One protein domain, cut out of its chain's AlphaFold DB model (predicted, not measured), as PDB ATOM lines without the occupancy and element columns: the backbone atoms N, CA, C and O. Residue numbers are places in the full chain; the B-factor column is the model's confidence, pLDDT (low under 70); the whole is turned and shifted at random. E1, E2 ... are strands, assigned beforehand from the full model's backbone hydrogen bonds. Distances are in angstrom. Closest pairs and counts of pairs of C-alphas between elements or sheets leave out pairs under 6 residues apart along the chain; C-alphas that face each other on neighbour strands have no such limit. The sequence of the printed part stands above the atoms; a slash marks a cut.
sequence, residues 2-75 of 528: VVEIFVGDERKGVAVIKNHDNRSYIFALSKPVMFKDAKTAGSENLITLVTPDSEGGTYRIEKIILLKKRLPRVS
ATOM      1  N   VAL A   2     -26.815   6.280 141.525       76.25
ATOM      2  CA  VAL A   2     -25.436   6.142 141.034       76.25
ATOM      3  C   VAL A   2     -25.471   6.084 139.506       76.25
ATOM      4  O   VAL A   2     -26.259   5.332 138.945       76.25
ATOM      5  N   VAL A   3     -24.647   6.896 138.843       80.88
ATOM      6  CA  VAL A   3     -24.457   6.871 137.384       80.88
ATOM      7  C   VAL A   3     -22.979   6.674 137.101       80.88
ATOM      8  O   VAL A   3     -22.142   7.476 137.519       80.88
ATOM      9  N   GLU A   4     -22.659   5.615 136.384       86.94
ATOM     10  CA  GLU A   4     -21.325   5.327 135.888       86.94
ATOM     11  C   GLU A   4     -21.155   5.897 134.484       86.94
ATOM     12  O   GLU A   4     -22.077   5.881 133.671       86.94
ATOM     13  N   ILE A   5     -19.972   6.434 134.213       88.94
ATOM     14  CA  ILE A   5     -19.647   7.107 132.959       88.94
ATOM     15  C   ILE A   5     -18.494   6.355 132.314       88.94
ATOM     16  O   ILE A   5     -17.406   6.290 132.893       88.94
ATOM     17  N   PHE A   6     -18.721   5.840 131.114       89.19
ATOM     18  CA  PHE A   6     -17.740   5.154 130.284       89.19
ATOM     19  C   PHE A   6     -17.447   5.973 129.028       89.19
ATOM     20  O   PHE A   6     -18.324   6.676 128.518       89.19
ATOM     21  N   VAL A   7     -16.207   5.889 128.549       89.06
ATOM     22  CA  VAL A   7     -15.817   6.361 127.217       89.06
ATOM     23  C   VAL A   7     -15.065   5.227 126.530       89.06
ATOM     24  O   VAL A   7     -14.030   4.792 127.043       89.06
ATOM     25  N   GLY A   8     -15.617   4.718 125.429       88.69
ATOM     26  CA  GLY A   8     -15.306   3.374 124.948       88.69
ATOM     27  C   GLY A   8     -15.658   2.333 126.008       88.69
ATOM     28  O   GLY A   8     -16.682   2.451 126.682       88.69
ATOM     29  N   ASP A   9     -14.765   1.368 126.209       88.19
ATOM     30  CA  ASP A   9     -14.938   0.299 127.200       88.19
ATOM     31  C   ASP A   9     -14.346   0.657 128.581       88.19
ATOM     32  O   ASP A   9     -14.398  -0.135 129.522       88.19
ATOM     33  N   GLU A  10     -13.787   1.864 128.743       89.31
ATOM     34  CA  GLU A  10     -13.135   2.288 129.985       89.31
ATOM     35  C   GLU A  10     -14.049   3.175 130.844       89.31
ATOM     36  O   GLU A  10     -14.545   4.222 130.410       89.31
ATOM     37  N   ARG A  11     -14.208   2.810 132.121       90.50
ATOM     38  CA  ARG A  11     -14.939   3.610 133.113       90.50
ATOM     39  C   ARG A  11     -14.145   4.863 133.484       90.50
ATOM     40  O   ARG A  11     -13.091   4.787 134.112       90.50
ATOM     41  N   LYS A  12     -14.682   6.039 133.161       90.81
ATOM     42  CA  LYS A  12     -14.046   7.343 133.415       90.81
ATOM     43  C   LYS A  12     -14.511   8.023 134.697       90.81
ATOM     44  O   LYS A  12     -13.800   8.888 135.213       90.81
ATOM     45  N   GLY A  13     -15.678   7.672 135.234       88.25
ATOM     46  CA  GLY A  13     -16.145   8.272 136.481       88.25
ATOM     47  C   GLY A  13     -17.470   7.743 137.000       88.25
ATOM     48  O   GLY A  13     -18.142   6.938 136.360       88.25
ATOM     49  N   VAL A  14     -17.830   8.232 138.186       86.12
ATOM     50  CA  VAL A  14     -19.071   7.889 138.884       86.12
ATOM     51  C   VAL A  14     -19.681   9.157 139.462       86.12
ATOM     52  O   VAL A  14     -19.014   9.910 140.175       86.12
ATOM     53  N   ALA A  15     -20.952   9.389 139.169       81.62
ATOM     54  CA  ALA A  15     -21.768  10.414 139.792       81.62
ATOM     55  C   ALA A  15     -22.673   9.765 140.844       81.62
ATOM     56  O   ALA A  15     -23.419   8.836 140.545       81.62
ATOM     57  N   VAL A  16     -22.615  10.268 142.077       79.00
ATOM     58  CA  VAL A  16     -23.429   9.768 143.190       79.00
ATOM     59  C   VAL A  16     -24.313  10.896 143.709       79.00
ATOM     60  O   VAL A  16     -23.810  11.932 144.148       79.00
ATOM     61  N   ILE A  17     -25.627  10.683 143.692       70.81
ATOM     62  CA  ILE A  17     -26.619  11.547 144.340       70.81
ATOM     63  C   ILE A  17     -27.222  10.774 145.506       70.81
ATOM     64  O   ILE A  17     -27.783   9.691 145.320       70.81
ATOM     65  N   LYS A  18     -27.114  11.341 146.710       60.97
ATOM     66  CA  LYS A  18     -27.624  10.719 147.939       60.97
ATOM     67  C   LYS A  18     -29.109  11.008 148.205       60.97
ATOM     68  O   LYS A  18     -29.738  10.210 148.881       60.97
ATOM     69  N   ASN A  19     -29.671  12.088 147.647       60.91
ATOM     70  CA  ASN A  19     -31.022  12.563 147.974       60.91
ATOM     71  C   ASN A  19     -31.888  12.782 146.719       60.91
ATOM     72  O   ASN A  19     -31.421  13.371 145.746       60.91
ATOM     73  N   HIS A  20     -33.163  12.389 146.770       60.62
ATOM     74  CA  HIS A  20     -34.177  12.740 145.768       60.62
ATOM     75  C   HIS A  20     -34.839  14.077 146.135       60.62
ATOM     76  O   HIS A  20     -35.883  14.102 146.776       60.62
ATOM     77  N   ASP A  21     -34.212  15.200 145.772       62.69
ATOM     78  CA  ASP A  21     -34.675  16.550 146.152       62.69
ATOM     79  C   ASP A  21     -35.238  17.385 144.986       62.69
ATOM     80  O   ASP A  21     -35.417  18.596 145.123       62.69
ATOM     81  N   ASN A  22     -35.527  16.746 143.845       59.75
ATOM     82  CA  ASN A  22     -36.051  17.372 142.623       59.75
ATOM     83  C   ASN A  22     -35.191  18.550 142.108       59.75
ATOM     84  O   ASN A  22     -35.704  19.553 141.607       59.75
ATOM     85  N   ARG A  23     -33.861  18.457 142.266       65.19
ATOM     86  CA  ARG A  23     -32.889  19.448 141.771       65.19
ATOM     87  C   ARG A  23     -31.995  18.882 140.670       65.19
ATOM     88  O   ARG A  23     -31.690  17.695 140.644       65.19
ATOM     89  N   SER A  24     -31.494  19.763 139.802       68.69
ATOM     90  CA  SER A  24     -30.450  19.431 138.826       68.69
ATOM     91  C   SER A  24     -29.061  19.473 139.471       68.69
ATOM     92  O   SER A  24     -28.701  20.440 140.148       68.69
ATOM     93  N   TYR A  25     -28.252  18.449 139.208       69.81
ATOM     94  CA  TYR A  25     -26.879  18.331 139.694       69.81
ATOM     95  C   TYR A  25     -25.900  18.350 138.519       69.81
ATOM     96  O   TYR A  25     -26.140  17.713 137.498       69.81
ATOM     97  N   ILE A  26     -24.782  19.067 138.670       77.25
ATOM     98  CA  ILE A  26     -23.703  19.090 137.676       77.25
ATOM     99  C   ILE A  26     -22.541  18.252 138.205       77.25
ATOM    100  O   ILE A  26     -21.949  18.585 139.234       77.25
ATOM    101  N   PHE A  27     -22.196  17.200 137.468       78.06
ATOM    102  CA  PHE A  27     -21.023  16.366 137.709       78.06
ATOM    103  C   PHE A  27     -19.966  16.637 136.639       78.06
ATOM    104  O   PHE A  27     -20.291  16.905 135.486       78.06
ATOM    105  N   ALA A  28     -18.696  16.577 137.027       82.50
ATOM    106  CA  ALA A  28     -17.574  16.682 136.103       82.50
ATOM    107  C   ALA A  28     -16.598  15.542 136.383       82.50
ATOM    108  O   ALA A  28     -16.331  15.249 137.553       82.50
ATOM    109  N   LEU A  29     -16.049  14.946 135.323       84.44
ATOM    110  CA  LEU A  29     -14.974  13.967 135.450       84.44
ATOM    111  C   LEU A  29     -13.775  14.595 136.172       84.44
ATOM    112  O   LEU A  29     -13.492  15.792 136.045       84.44
ATOM    113  N   SER A  30     -13.084  13.784 136.971       81.00
ATOM    114  CA  SER A  30     -11.912  14.218 137.736       81.00
ATOM    115  C   SER A  30     -10.714  14.525 136.835       81.00
ATOM    116  O   SER A  30      -9.900  15.379 137.187       81.00
ATOM    117  N   LYS A  31     -10.640  13.878 135.666       84.62
ATOM    118  CA  LYS A  31      -9.625  14.071 134.625       84.62
ATOM    119  C   LYS A  31     -10.297  14.376 133.277       84.62
ATOM    120  O   LYS A  31     -11.409  13.896 133.045       84.62
ATOM    121  N   PRO A  32      -9.661  15.172 132.396       86.38
ATOM    122  CA  PRO A  32     -10.152  15.368 131.038       86.38
ATOM    123  C   PRO A  32     -10.082  14.058 130.245       86.38
ATOM    124  O   PRO A  32      -9.218  13.218 130.498       86.38
ATOM    125  N   VAL A  33     -10.977  13.910 129.272       88.12
ATOM    126  CA  VAL A  33     -10.962  12.796 128.318       88.12
ATOM    127  C   VAL A  33     -10.560  13.341 126.956       88.12
ATOM    128  O   VAL A  33     -11.101  14.352 126.508       88.12
ATOM    129  N   MET A  34      -9.592  12.682 126.324       86.12
ATOM    130  CA  MET A  34      -9.168  12.981 124.960       86.12
ATOM    131  C   MET A  34      -9.947  12.082 124.008       86.12
ATOM    132  O   MET A  34      -9.859  10.863 124.116       86.12
ATOM    133  N   PHE A  35     -10.702  12.682 123.092       83.44
ATOM    134  CA  PHE A  35     -11.382  11.953 122.025       83.44
ATOM    135  C   PHE A  35     -10.450  11.821 120.821       83.44
ATOM    136  O   PHE A  35      -9.705  12.755 120.507       83.44
ATOM    137  N   LYS A  36     -10.482  10.667 120.155       81.94
ATOM    138  CA  LYS A  36      -9.742  10.449 118.906       81.94
ATOM    139  C   LYS A  36     -10.435  11.151 117.737       81.94
ATOM    140  O   LYS A  36     -11.603  11.533 117.842       81.94
ATOM    141  N   ASP A  37      -9.721  11.316 116.621       81.94
ATOM    142  CA  ASP A  37     -10.291  11.892 115.400       81.94
ATOM    143  C   ASP A  37     -11.512  11.076 114.952       81.94
ATOM    144  O   ASP A  37     -11.430   9.854 114.798       81.94
ATOM    145  N   ALA A  38     -12.640  11.758 114.740       73.25
ATOM    146  CA  ALA A  38     -13.926  11.149 114.415       73.25
ATOM    147  C   ALA A  38     -13.901  10.297 113.133       73.25
ATOM    148  O   ALA A  38     -14.738   9.412 112.989       73.25
ATOM    149  N   LYS A  39     -12.948  10.525 112.218       76.38
ATOM    150  CA  LYS A  39     -12.777   9.715 110.999       76.38
ATOM    151  C   LYS A  39     -12.099   8.368 111.256       76.38
ATOM    152  O   LYS A  39     -12.184   7.481 110.415       76.38
ATOM    153  N   THR A  40     -11.407   8.231 112.386       74.25
ATOM    154  CA  THR A  40     -10.636   7.030 112.764       74.25
ATOM    155  C   THR A  40     -11.168   6.339 114.014       74.25
ATOM    156  O   THR A  40     -10.772   5.219 114.320       74.25
ATOM    157  N   ALA A  41     -12.048   7.010 114.756       68.94
ATOM    158  CA  ALA A  41     -12.577   6.515 116.009       68.94
ATOM    159  C   ALA A  41     -13.772   5.582 115.772       68.94
ATOM    160  O   ALA A  41     -14.776   5.987 115.191       68.94
ATOM    161  N   GLY A  42     -13.662   4.346 116.261       77.25
ATOM    162  CA  GLY A  42     -14.785   3.414 116.387       77.25
ATOM    163  C   GLY A  42     -15.559   3.635 117.693       77.25
ATOM    164  O   GLY A  42     -15.893   4.764 118.056       77.25
ATOM    165  N   SER A  43     -15.791   2.558 118.453       79.25
ATOM    166  CA  SER A  43     -16.445   2.613 119.773       79.25
ATOM    167  C   SER A  43     -15.663   3.416 120.819       79.25
ATOM    168  O   SER A  43     -16.228   3.814 121.827       79.25
ATOM    169  N   GLU A  44     -14.389   3.729 120.586       82.19
ATOM    170  CA  GLU A  44     -13.517   4.425 121.543       82.19
ATOM    171  C   GLU A  44     -13.976   5.849 121.907       82.19
ATOM    172  O   GLU A  44     -13.629   6.352 122.973       82.19
ATOM    173  N   ASN A  45     -14.768   6.503 121.049       86.81
ATOM    174  CA  ASN A  45     -15.374   7.806 121.346       86.81
ATOM    175  C   ASN A  45     -16.813   7.692 121.890       86.81
ATOM    176  O   ASN A  45     -17.434   8.718 122.183       86.81
ATOM    177  N   LEU A  46     -17.360   6.478 122.018       86.62
ATOM    178  CA  LEU A  46     -18.714   6.246 122.518       86.62
ATOM    179  C   LEU A  46     -18.783   6.602 124.002       86.62
ATOM    180  O   LEU A  46     -18.017   6.076 124.802       86.62
ATOM    181  N   ILE A  47     -19.711   7.481 124.378       88.06
ATOM    182  CA  ILE A  47     -19.965   7.811 125.781       88.06
ATOM    183  C   ILE A  47     -21.156   6.985 126.251       88.06
ATOM    184  O   ILE A  47     -22.280   7.222 125.806       88.06
ATOM    185  N   THR A  48     -20.918   6.067 127.183       87.31
ATOM    186  CA  THR A  48     -21.968   5.215 127.751       87.31
ATOM    187  C   THR A  48     -22.227   5.621 129.194       87.31
ATOM    188  O   THR A  48     -21.307   5.711 130.008       87.31
ATOM    189  N   LEU A  49     -23.491   5.893 129.518       84.88
ATOM    190  CA  LEU A  49     -23.936   6.166 130.881       84.88
ATOM    191  C   LEU A  49     -24.681   4.941 131.394       84.88
ATOM    192  O   LEU A  49     -25.717   4.580 130.840       84.88
ATOM    193  N   VAL A  50     -24.145   4.307 132.432       83.62
ATOM    194  CA  VAL A  50     -24.700   3.077 132.999       83.62
ATOM    195  C   VAL A  50     -25.232   3.369 134.389       83.62
ATOM    196  O   VAL A  50     -24.548   3.947 135.231       83.62
ATOM    197  N   THR A  51     -26.465   2.961 134.645       76.44
ATOM    198  CA  THR A  51     -27.058   2.945 135.982       76.44
ATOM    199  C   THR A  51     -27.117   1.489 136.437       76.44
ATOM    200  O   THR A  51     -28.050   0.799 136.032       76.44
ATOM    201  N   PRO A  52     -26.120   0.991 137.193       68.50
ATOM    202  CA  PRO A  52     -26.110  -0.393 137.659       68.50
ATOM    203  C   PRO A  52     -27.221  -0.579 138.708       68.50
ATOM    204  O   PRO A  52     -27.034  -0.217 139.863       68.50
ATOM    205  N   ASP A  53     -28.389  -1.025 138.235       60.25
ATOM    206  CA  ASP A  53     -29.627  -1.477 138.895       60.25
ATOM    207  C   ASP A  53     -30.125  -0.833 140.206       60.25
ATOM    208  O   ASP A  53     -29.467  -0.833 141.244       60.25
ATOM    209  N   SER A  54     -31.412  -0.449 140.195       52.34
ATOM    210  CA  SER A  54     -32.311  -0.619 141.350       52.34
ATOM    211  C   SER A  54     -33.787  -0.579 140.913       52.34
ATOM    212  O   SER A  54     -34.275   0.472 140.487       52.34
ATOM    213  N   GLU A  55     -34.471  -1.722 141.005       53.72
ATOM    214  CA  GLU A  55     -35.925  -1.886 141.225       53.72
ATOM    215  C   GLU A  55     -36.882  -0.847 140.584       53.72
ATOM    216  O   GLU A  55     -37.682  -0.207 141.261       53.72
ATOM    217  N   GLY A  56     -36.857  -0.697 139.254       48.19
ATOM    218  CA  GLY A  56     -38.006  -0.156 138.503       48.19
ATOM    219  C   GLY A  56     -38.242   1.365 138.526       48.19
ATOM    220  O   GLY A  56     -39.313   1.813 138.118       48.19
ATOM    221  N   GLY A  57     -37.280   2.189 138.942       54.56
ATOM    222  CA  GLY A  57     -37.392   3.647 138.785       54.56
ATOM    223  C   GLY A  57     -37.208   4.113 137.330       54.56
ATOM    224  O   GLY A  57     -36.283   3.677 136.650       54.56
ATOM    225  N   THR A  58     -38.046   5.037 136.843       54.47
ATOM    226  CA  THR A  58     -37.806   5.766 135.581       54.47
ATOM    227  C   THR A  58     -36.889   6.964 135.839       54.47
ATOM    228  O   THR A  58     -37.173   7.812 136.684       54.47
ATOM    229  N   TYR A  59     -35.779   7.055 135.105       60.16
ATOM    230  CA  TYR A  59     -34.781   8.116 135.273       60.16
ATOM    231  C   TYR A  59     -34.635   8.933 133.988       60.16
ATOM    232  O   TYR A  59     -34.635   8.383 132.889       60.16
ATOM    233  N   ARG A  60     -34.461  10.253 134.116       56.56
ATOM    234  CA  ARG A  60     -34.200  11.149 132.982       56.56
ATOM    235  C   ARG A  60     -32.824  11.789 133.135       56.56
ATOM    236  O   ARG A  60     -32.629  12.668 133.970       56.56
ATOM    237  N   ILE A  61     -31.868  11.366 132.314       60.56
ATOM    238  CA  ILE A  61     -30.628  12.120 132.102       60.56
ATOM    239  C   ILE A  61     -30.957  13.200 131.071       60.56
ATOM    240  O   ILE A  61     -31.245  12.890 129.920       60.56
ATOM    241  N   GLU A  62     -30.979  14.467 131.483       56.75
ATOM    242  CA  GLU A  62     -31.497  15.525 130.609       56.75
ATOM    243  C   GLU A  62     -30.464  16.066 129.613       56.75
ATOM    244  O   GLU A  62     -30.847  16.389 128.489       56.75
ATOM    245  N   LYS A  63     -29.179  16.204 129.994       72.00
ATOM    246  CA  LYS A  63     -28.138  16.814 129.138       72.00
ATOM    247  C   LYS A  63     -26.725  16.300 129.438       72.00
ATOM    248  O   LYS A  63     -26.307  16.279 130.594       72.00
ATOM    249  N   ILE A  64     -25.962  16.001 128.384       78.00
ATOM    250  CA  ILE A  64     -24.499  15.838 128.414       78.00
ATOM    251  C   ILE A  64     -23.885  17.088 127.781       78.00
ATOM    252  O   ILE A  64     -24.319  17.519 126.715       78.00
ATOM    253  N   ILE A  65     -22.886  17.685 128.432       82.38
ATOM    254  CA  ILE A  65     -22.197  18.878 127.927       82.38
ATOM    255  C   ILE A  65     -20.699  18.588 127.870       82.38
ATOM    256  O   ILE A  65     -20.081  18.301 128.897       82.38
ATOM    257  N   LEU A  66     -20.111  18.695 126.680       84.94
ATOM    258  CA  LEU A  66     -18.672  18.555 126.467       84.94
ATOM    259  C   LEU A  66     -18.025  19.941 126.497       84.94
ATOM    260  O   LEU A  66     -18.305  20.789 125.652       84.94
ATOM    261  N   LEU A  67     -17.173  20.189 127.492       84.25
ATOM    262  CA  LEU A  67     -16.506  21.477 127.679       84.25
ATOM    263  C   LEU A  67     -14.991  21.316 127.583       84.25
ATOM    264  O   LEU A  67     -14.404  20.482 128.267       84.25
ATOM    265  N   LYS A  68     -14.340  22.191 126.804       82.12
ATOM    266  CA  LYS A  68     -12.869  22.252 126.684       82.12
ATOM    267  C   LYS A  68     -12.174  22.604 128.007       82.12
ATOM    268  O   LYS A  68     -11.008  22.280 128.203       82.12
ATOM    269  N   LYS A  69     -12.872  23.296 128.913       81.81
ATOM    270  CA  LYS A  69     -12.388  23.658 130.252       81.81
ATOM    271  C   LYS A  69     -13.437  23.288 131.294       81.81
ATOM    272  O   LYS A  69     -14.631  23.479 131.069       81.81
ATOM    273  N   ARG A  70     -12.986  22.799 132.450       78.75
ATOM    274  CA  ARG A  70     -13.863  22.500 133.587       78.75
ATOM    275  C   ARG A  70     -14.524  23.787 134.085       78.75
ATOM    276  O   ARG A  70     -13.845  24.799 134.244       78.75
ATOM    277  N   LEU A  71     -15.828  23.733 134.366       75.12
ATOM    278  CA  LEU A  71     -16.526  24.859 134.986       75.12
ATOM    279  C   LEU A  71     -15.891  25.185 136.347       75.12
ATOM    280  O   LEU A  71     -15.588  24.261 137.113       75.12
ATOM    281  N   PRO A  72     -15.700  26.474 136.676       73.19
ATOM    282  CA  PRO A  72     -15.221  26.858 137.990       73.19
ATOM    283  C   PRO A  72     -16.206  26.369 139.053       73.19
ATOM    284  O   PRO A  72     -17.426  26.481 138.905       73.19
ATOM    285  N   ARG A  73     -15.678  25.816 140.149       65.38
ATOM    286  CA  ARG A  73     -16.506  25.394 141.278       65.38
ATOM    287  C   ARG A  73     -17.054  26.648 141.956       65.38
ATOM    288  O   ARG A  73     -16.338  27.322 142.688       65.38
ATOM    289  N   VAL A  74     -18.323  26.968 141.713       61.75
ATOM    290  CA  VAL A  74     -18.991  28.069 142.413       61.75
ATOM    291  C   VAL A  74     -19.280  27.601 143.837       61.75
ATOM    292  O   VAL A  74     -20.164  26.772 144.057       61.75
ATOM    293  N   SER A  75     -18.530  28.100 144.821       64.94
ATOM    294  CA  SER A  75     -18.919  27.922 146.217       64.94
ATOM    295  C   SER A  75     -20.210  28.707 146.447       64.94
ATOM    296  O   SER A  75     -20.275  29.923 146.249       64.94
TER     297      SER A  75
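This is residues 2 to 75 of the 528 residues of an uncharacterized protein of Candidatus Bathyarchaeota archaeon (UniProt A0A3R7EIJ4). Little regular structure is here: a small sheet of three strands, E1 in its middle, with two long looping stretches, residues 17 to 46 and 51 to 75, that swing wide of it. The printed part has 74 residues, no named helix and, in chain order, E1, E2 and E3, with 17 residues between them; the class is all strand. The sheet runs E2, E1, E3, all antiparallel. The whole is loose, radius of gyration of the C-alphas 14.2 A, and flat, spanning 41 by 34 by 18 A.

Find C-alpha 2 at (-25.436, 6.142, 141.034); E1, residues 2 to 7, runs 16.8 A from there. E2, residues 10 to 16, covers 18.3 A. E3, residues 47 to 50, covers 9.8 A and ends at C-alpha 50, (-24.700, 3.077, 132.999).

E1 and E2 form a hairpin, antiparallel at 156 degrees; look for N 5 and O 13, 2.9 A apart. On E1 and E3, antiparallel at 154 degrees, find N 4 and O 50 at 2.8 A. E2 and E3, the edge strands, are apart.

The C-alphas of Asp 21 and Thr 40 are the farthest apart, 42.2 A. The printed part has no cut; the E2 to E3 link is long, 30 residues. Look for pLDDT under 70 at residues 18 to 25, 41, 52 to 62 and 73 to 75.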